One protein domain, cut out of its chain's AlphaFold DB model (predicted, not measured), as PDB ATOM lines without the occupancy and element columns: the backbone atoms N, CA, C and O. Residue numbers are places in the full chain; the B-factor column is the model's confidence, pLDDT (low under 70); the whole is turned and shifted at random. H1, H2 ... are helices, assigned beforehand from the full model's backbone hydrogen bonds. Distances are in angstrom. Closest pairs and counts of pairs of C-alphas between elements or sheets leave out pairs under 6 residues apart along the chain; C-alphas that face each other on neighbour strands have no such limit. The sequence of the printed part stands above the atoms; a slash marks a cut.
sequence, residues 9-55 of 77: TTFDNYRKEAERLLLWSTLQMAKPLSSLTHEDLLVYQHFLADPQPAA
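What this domain is: This is residues 9 to 55 of the 77 residues of an uncharacterized protein of Paraburkholderia sp. BL25I1N1 (UniProt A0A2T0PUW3). Picture a long helix, H1, with a shorter one, H2, crossing over its later part at a steep angle and with a small gap between them, Tyr 44 of H2 coming nearest to Trp 24 of H1, while residues 30 to 37 loop from the end of H1 back to the start of H2. Residues 9 to 20, of which 10 to 20 belong to H1, stick out as an arm, and residues 48 to 55 stick out at the other end. The printed part has 47 residues with two named helices, H1 then H2, and no named strand; its class is all helix. It is only just compact, close to loose, with a radius of gyration of the C-alphas of 11.1 A and spans of 30 by 25 by 17 A.

How they stand to each other: Start at H1, residues 10 to 29, then look to H2, residues 38 to 49. They are close but not clearly touching; their closest C-alphas, of Trp 24 and Tyr 44, are 7.9 A apart. They run opposite ways at a steep tilt of 66 degrees. In both helices every O i to N i+4 pair is within hydrogen-bond range.

Where its parts are: Find C-alpha 10 at (239.281, 158.579, 115.702); from there H1 runs 27.6 A to C-alpha 29. H2 runs 16.8 A and ends at C-alpha 49, (224.825, 164.712, 130.331).

The domain as a whole: The C-alphas farthest apart, of Thr 9 and Glu 39, are 30.4 A apart. The printed part has no cut, and the link from H1 to H2 is short. Confidence is under 70 at residues 9 to 13 and 50 to 55.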
ATOM      1  N   THR A   9     242.771 156.725 116.726       56.19
ATOM      2  CA  THR A   9     241.669 155.749 116.745       56.19
ATOM      3  C   THR A   9     240.336 156.450 116.461       56.19
ATOM      4  O   THR A   9     239.260 155.956 116.785       56.19
ATOM      5  N   THR A  10     240.399 157.646 115.865       55.91
ATOM      6  CA  THR A  10     239.281 158.579 115.702       55.91
ATOM      7  C   THR A  10     238.091 157.932 114.996       55.91
ATOM      8  O   THR A  10     236.958 158.113 115.423       55.91
ATOM      9  N   PHE A  11     238.340 157.105 113.976       64.12
ATOM     10  CA  PHE A  11     237.287 156.407 113.234       64.12
ATOM     11  C   PHE A  11     236.566 155.338 114.061       64.12
ATOM     12  O   PHE A  11     235.340 155.274 114.039       64.12
ATOM     13  N   ASP A  12     237.298 154.532 114.830       68.50
ATOM     14  CA  ASP A  12     236.697 153.536 115.719       68.50
ATOM     15  C   ASP A  12     235.910 154.185 116.858       68.50
ATOM     16  O   ASP A  12     234.900 153.640 117.300       68.50
ATOM     17  N   ASN A  13     236.320 155.373 117.302       65.81
ATOM     18  CA  ASN A  13     235.555 156.148 118.274       65.81
ATOM     19  C   ASN A  13     234.267 156.711 117.658       65.81
ATOM     20  O   ASN A  13     233.203 156.505 118.238       65.81
ATOM     21  N   TYR A  14     234.320 157.294 116.454       75.06
ATOM     22  CA  TYR A  14     233.108 157.716 115.736       75.06
ATOM     23  C   TYR A  14     232.164 156.547 115.459       75.06
ATOM     24  O   TYR A  14     230.952 156.692 115.592       75.06
ATOM     25  N   ARG A  15     232.705 155.371 115.120       81.00
ATOM     26  CA  ARG A  15     231.915 154.151 114.939       81.00
ATOM     27  C   ARG A  15     231.194 153.772 116.231       81.00
ATOM     28  O   ARG A  15     229.984 153.587 116.204       81.00
ATOM     29  N   LYS A  16     231.904 153.726 117.361       74.62
ATOM     30  CA  LYS A  16     231.307 153.422 118.672       74.62
ATOM     31  C   LYS A  16     230.232 154.430 119.072       74.62
ATOM     32  O   LYS A  16     229.236 154.057 119.686       74.62
ATOM     33  N   GLU A  17     230.419 155.705 118.748       77.44
ATOM     34  CA  GLU A  17     229.421 156.744 119.017       77.44
ATOM     35  C   GLU A  17     228.197 156.624 118.104       77.44
ATOM     36  O   GLU A  17     227.072 156.753 118.587       77.44
ATOM     37  N   ALA A  18     228.391 156.300 116.823       82.56
ATOM     38  CA  ALA A  18     227.303 156.029 115.888       82.56
ATOM     39  C   ALA A  18     226.501 154.779 116.291       82.56
ATOM     40  O   ALA A  18     225.271 154.804 116.283       82.56
ATOM     41  N   GLU A  19     227.181 153.708 116.709       84.56
ATOM     42  CA  GLU A  19     226.558 152.494 117.251       84.56
ATOM     43  C   GLU A  19     225.763 152.798 118.524       84.56
ATOM     44  O   GLU A  19     224.624 152.357 118.659       84.56
ATOM     45  N   ARG A  20     226.325 153.603 119.438       80.69
ATOM     46  CA  ARG A  20     225.626 154.036 120.655       80.69
ATOM     47  C   ARG A  20     224.362 154.825 120.322       80.69
ATOM     48  O   ARG A  20     223.319 154.546 120.909       80.69
ATOM     49  N   LEU A  21     224.439 155.772 119.388       78.81
ATOM     50  CA  LEU A  21     223.289 156.561 118.944       78.81
ATOM     51  C   LEU A  21     222.206 155.670 118.313       78.81
ATOM     52  O   LEU A  21     221.029 155.824 118.630       78.81
ATOM     53  N   LEU A  22     222.599 154.707 117.476       82.44
ATOM     54  CA  LEU A  22     221.684 153.774 116.811       82.44
ATOM     55  C   LEU A  22     221.017 152.803 117.802       82.44
ATOM     56  O   LEU A  22     219.820 152.519 117.710       82.44
ATOM     57  N   LEU A  23     221.761 152.312 118.795       81.12
ATOM     58  CA  LEU A  23     221.201 151.506 119.883       81.12
ATOM     59  C   LEU A  23     220.254 152.330 120.756       81.12
ATOM     60  O   LEU A  23     219.191 151.850 121.135       81.12
ATOM     61  N   TRP A  24     220.596 153.584 121.045       80.94
ATOM     62  CA  TRP A  24     219.732 154.478 121.808       80.94
ATOM     63  C   TRP A  24     218.425 154.787 121.066       80.94
ATOM     64  O   TRP A  24     217.350 154.665 121.653       80.94
ATOM     65  N   SER A  25     218.476 155.080 119.760       81.25
ATOM     66  CA  SER A  25     217.268 155.351 118.967       81.25
ATOM     67  C   SER A  25     216.345 154.133 118.864       81.25
ATOM     68  O   SER A  25     215.122 154.263 118.902       81.25
ATOM     69  N   THR A  26     216.910 152.927 118.775       81.50
ATOM     70  CA  THR A  26     216.120 151.690 118.714       81.50
ATOM     71  C   THR A  26     215.562 151.283 120.078       81.50
ATOM     72  O   THR A  26     214.404 150.886 120.155       81.50
ATOM     73  N   LEU A  27     216.326 151.422 121.163       80.75
ATOM     74  CA  LEU A  27     215.883 151.037 122.507       80.75
ATOM     75  C   LEU A  27     214.908 152.038 123.133       80.75
ATOM     76  O   LEU A  27     213.986 151.621 123.831       80.75
ATOM     77  N   GLN A  28     215.107 153.339 122.909       75.88
ATOM     78  CA  GLN A  28     214.341 154.380 123.594       75.88
ATOM     79  C   GLN A  28     213.132 154.862 122.790       75.88
ATOM     80  O   GLN A  28     212.080 155.136 123.363       75.88
ATOM     81  N   MET A  29     213.284 154.949 121.469       74.25
ATOM     82  CA  MET A  29     212.262 155.458 120.553       74.25
ATOM     83  C   MET A  29     211.613 154.358 119.707       74.25
ATOM     84  O   MET A  29     210.543 154.594 119.151       74.25
ATOM     85  N   ALA A  30     212.241 153.177 119.592       77.38
ATOM     86  CA  ALA A  30     211.850 152.118 118.653       77.38
ATOM     87  C   ALA A  30     211.703 152.621 117.202       77.38
ATOM     88  O   ALA A  30     210.907 152.095 116.424       77.38
ATOM     89  N   LYS A  31     212.479 153.652 116.831       76.81
ATOM     90  CA  LYS A  31     212.449 154.300 115.513       76.81
ATOM     91  C   LYS A  31     213.786 154.136 114.784       76.81
ATOM     92  O   LYS A  31     214.842 154.123 115.425       76.81
ATOM     93  N   PRO A  32     213.766 154.036 113.443       76.00
ATOM     94  CA  PRO A  32     214.985 154.039 112.648       76.00
ATOM     95  C   PRO A  32     215.646 155.425 112.682       76.00
ATOM     96  O   PRO A  32     214.958 156.444 112.721       76.00
ATOM     97  N   LEU A  33     216.980 155.464 112.592       70.50
ATOM     98  CA  LEU A  33     217.776 156.703 112.567       70.50
ATOM     99  C   LEU A  33     217.310 157.687 111.471       70.50
ATOM    100  O   LEU A  33     217.412 158.897 111.638       70.50
ATOM    101  N   SER A  34     216.757 157.176 110.367       76.69
ATOM    102  CA  SER A  34     216.208 157.979 109.266       76.69
ATOM    103  C   SER A  34     214.956 158.780 109.634       76.69
ATOM    104  O   SER A  34     214.628 159.732 108.934       76.69
ATOM    105  N   SER A  35     214.257 158.405 110.709       79.88
ATOM    106  CA  SER A  35     213.047 159.076 111.200       79.88
ATOM    107  C   SER A  35     213.288 159.849 112.503       79.88
ATOM    108  O   SER A  35     212.323 160.246 113.161       79.88
ATOM    109  N   LEU A  36     214.552 160.022 112.901       79.25
ATOM    110  CA  LEU A  36     214.935 160.724 114.121       79.25
ATOM    111  C   LEU A  36     214.636 162.222 113.977       79.25
ATOM    112  O   LEU A  36     215.068 162.849 113.008       79.25
ATOM    113  N   THR A  37     213.911 162.803 114.931       84.50
ATOM    114  CA  THR A  37     213.624 164.242 114.928       84.50
ATOM    115  C   THR A  37     214.617 165.003 115.807       84.50
ATOM    116  O   THR A  37     215.388 164.429 116.578       84.50
ATOM    117  N   HIS A  38     214.620 166.334 115.700       81.62
ATOM    118  CA  HIS A  38     215.483 167.171 116.536       81.62
ATOM    119  C   HIS A  38     215.144 167.065 118.034       81.62
ATOM    120  O   HIS A  38     216.034 167.168 118.874       81.62
ATOM    121  N   GLU A  39     213.880 166.809 118.378       84.12
ATOM    122  CA  GLU A  39     213.462 166.590 119.767       84.12
ATOM    123  C   GLU A  39     214.146 165.352 120.361       84.12
ATOM    124  O   GLU A  39     214.660 165.409 121.477       84.12
ATOM    125  N   ASP A  40     214.271 164.274 119.582       82.12
ATOM    126  CA  ASP A  40     214.981 163.064 120.003       82.12
ATOM    127  C   ASP A  40     216.474 163.344 120.250       82.12
ATOM    128  O   ASP A  40     217.064 162.818 121.195       82.12
ATOM    129  N   LEU A  41     217.088 164.227 119.450       80.12
ATOM    130  CA  LEU A  41     218.473 164.669 119.657       80.12
ATOM    131  C   LEU A  41     218.642 165.496 120.937       80.12
ATOM    132  O   LEU A  41     219.710 165.454 121.551       80.12
ATOM    133  N   LEU A  42     217.621 166.243 121.364       85.00
ATOM    134  CA  LEU A  42     217.643 166.939 122.652       85.00
ATOM    135  C   LEU A  42     217.580 165.942 123.808       85.00
ATOM    136  O   LEU A  42     218.338 166.085 124.768       85.00
ATOM    137  N   VAL A  43     216.746 164.903 123.711       82.38
ATOM    138  CA  VAL A  43     216.710 163.831 124.719       82.38
ATOM    139  C   VAL A  43     218.047 163.084 124.748       82.38
ATOM    140  O   VAL A  43     218.573 162.825 125.828       82.38
ATOM    141  N   TYR A  44     218.655 162.822 123.587       77.94
ATOM    142  CA  TYR A  44     219.989 162.225 123.511       77.94
ATOM    143  C   TYR A  44     221.067 163.115 124.155       77.94
ATOM    144  O   TYR A  44     221.924 162.612 124.874       77.94
ATOM    145  N   GLN A  45     221.014 164.440 123.975       79.38
ATOM    146  CA  GLN A  45     221.933 165.372 124.647       79.38
ATOM    147  C   GLN A  45     221.765 165.372 126.171       79.38
ATOM    148  O   GLN A  45     222.761 165.355 126.894       79.38
ATOM    149  N   HIS A  46     220.525 165.335 126.665       79.50
ATOM    150  CA  HIS A  46     220.261 165.192 128.100       79.50
ATOM    151  C   HIS A  46     220.781 163.849 128.627       79.50
ATOM    152  O   HIS A  46     221.409 163.798 129.681       79.50
ATOM    153  N   PHE A  47     220.607 162.778 127.854       74.44
ATOM    154  CA  PHE A  47     221.146 161.457 128.163       74.44
ATOM    155  C   PHE A  47     222.686 161.415 128.152       74.44
ATOM    156  O   PHE A  47     223.290 160.714 128.956       74.44
ATOM    157  N   LEU A  48     223.360 162.183 127.288       73.38
ATOM    158  CA  LEU A  48     224.822 162.314 127.327       73.38
ATOM    159  C   LEU A  48     225.314 163.059 128.578       73.38
ATOM    160  O   LEU A  48     226.428 162.798 129.044       73.38
ATOM    161  N   ALA A  49     224.512 163.992 129.101       72.00
ATOM    162  CA  ALA A  49     224.825 164.712 130.331       72.00
ATOM    163  C   ALA A  49     224.665 163.813 131.570       72.00
ATOM    164  O   ALA A  49     225.545 163.826 132.433       72.00
ATOM    165  N   ASP A  50     223.605 162.999 131.613       65.75
ATOM    166  CA  ASP A  50     223.342 162.021 132.674       65.75
ATOM    167  C   ASP A  50     222.934 160.661 132.069       65.75
ATOM    168  O   ASP A  50     221.753 160.410 131.801       65.75
ATOM    169  N   PRO A  51     223.910 159.773 131.789       65.56
ATOM    170  CA  PRO A  51     223.631 158.481 131.179       65.56
ATOM    171  C   PRO A  51     223.066 157.519 132.226       65.56
ATOM    172  O   PRO A  51     223.758 156.624 132.712       65.56
ATOM    173  N   GLN A  52     221.793 157.677 132.583       58.84
ATOM    174  CA  GLN A  52     221.054 156.695 133.372       58.84
ATOM    175  C   GLN A  52     220.477 155.584 132.478       58.84
ATOM    176  O   GLN A  52     219.817 155.880 131.483       58.84
ATOM    177  N   PRO A  53     220.613 154.291 132.829       60.34
ATOM    178  CA  PRO A  53     221.453 153.711 133.874       60.34
ATOM    179  C   PRO A  53     222.890 153.484 133.380       60.34
ATOM    180  O   PRO A  53     223.127 152.711 132.444       60.34
ATOM    181  N   ALA A  54     223.862 154.091 134.065       58.19
ATOM    182  CA  ALA A  54     225.275 154.035 133.693       58.19
ATOM    183  C   ALA A  54     225.804 152.595 133.599       58.19
ATOM    184  O   ALA A  54     226.653 152.332 132.762       58.19
ATOM    185  N   ALA A  55     225.240 151.652 134.360       61.00
ATOM    186  CA  ALA A  55     225.593 150.230 134.314       61.00
ATOM    187  C   ALA A  55     225.252 149.525 132.986       61.00
ATOM    188  O   ALA A  55     225.825 148.483 132.681       61.00
TER     189      ALA A  55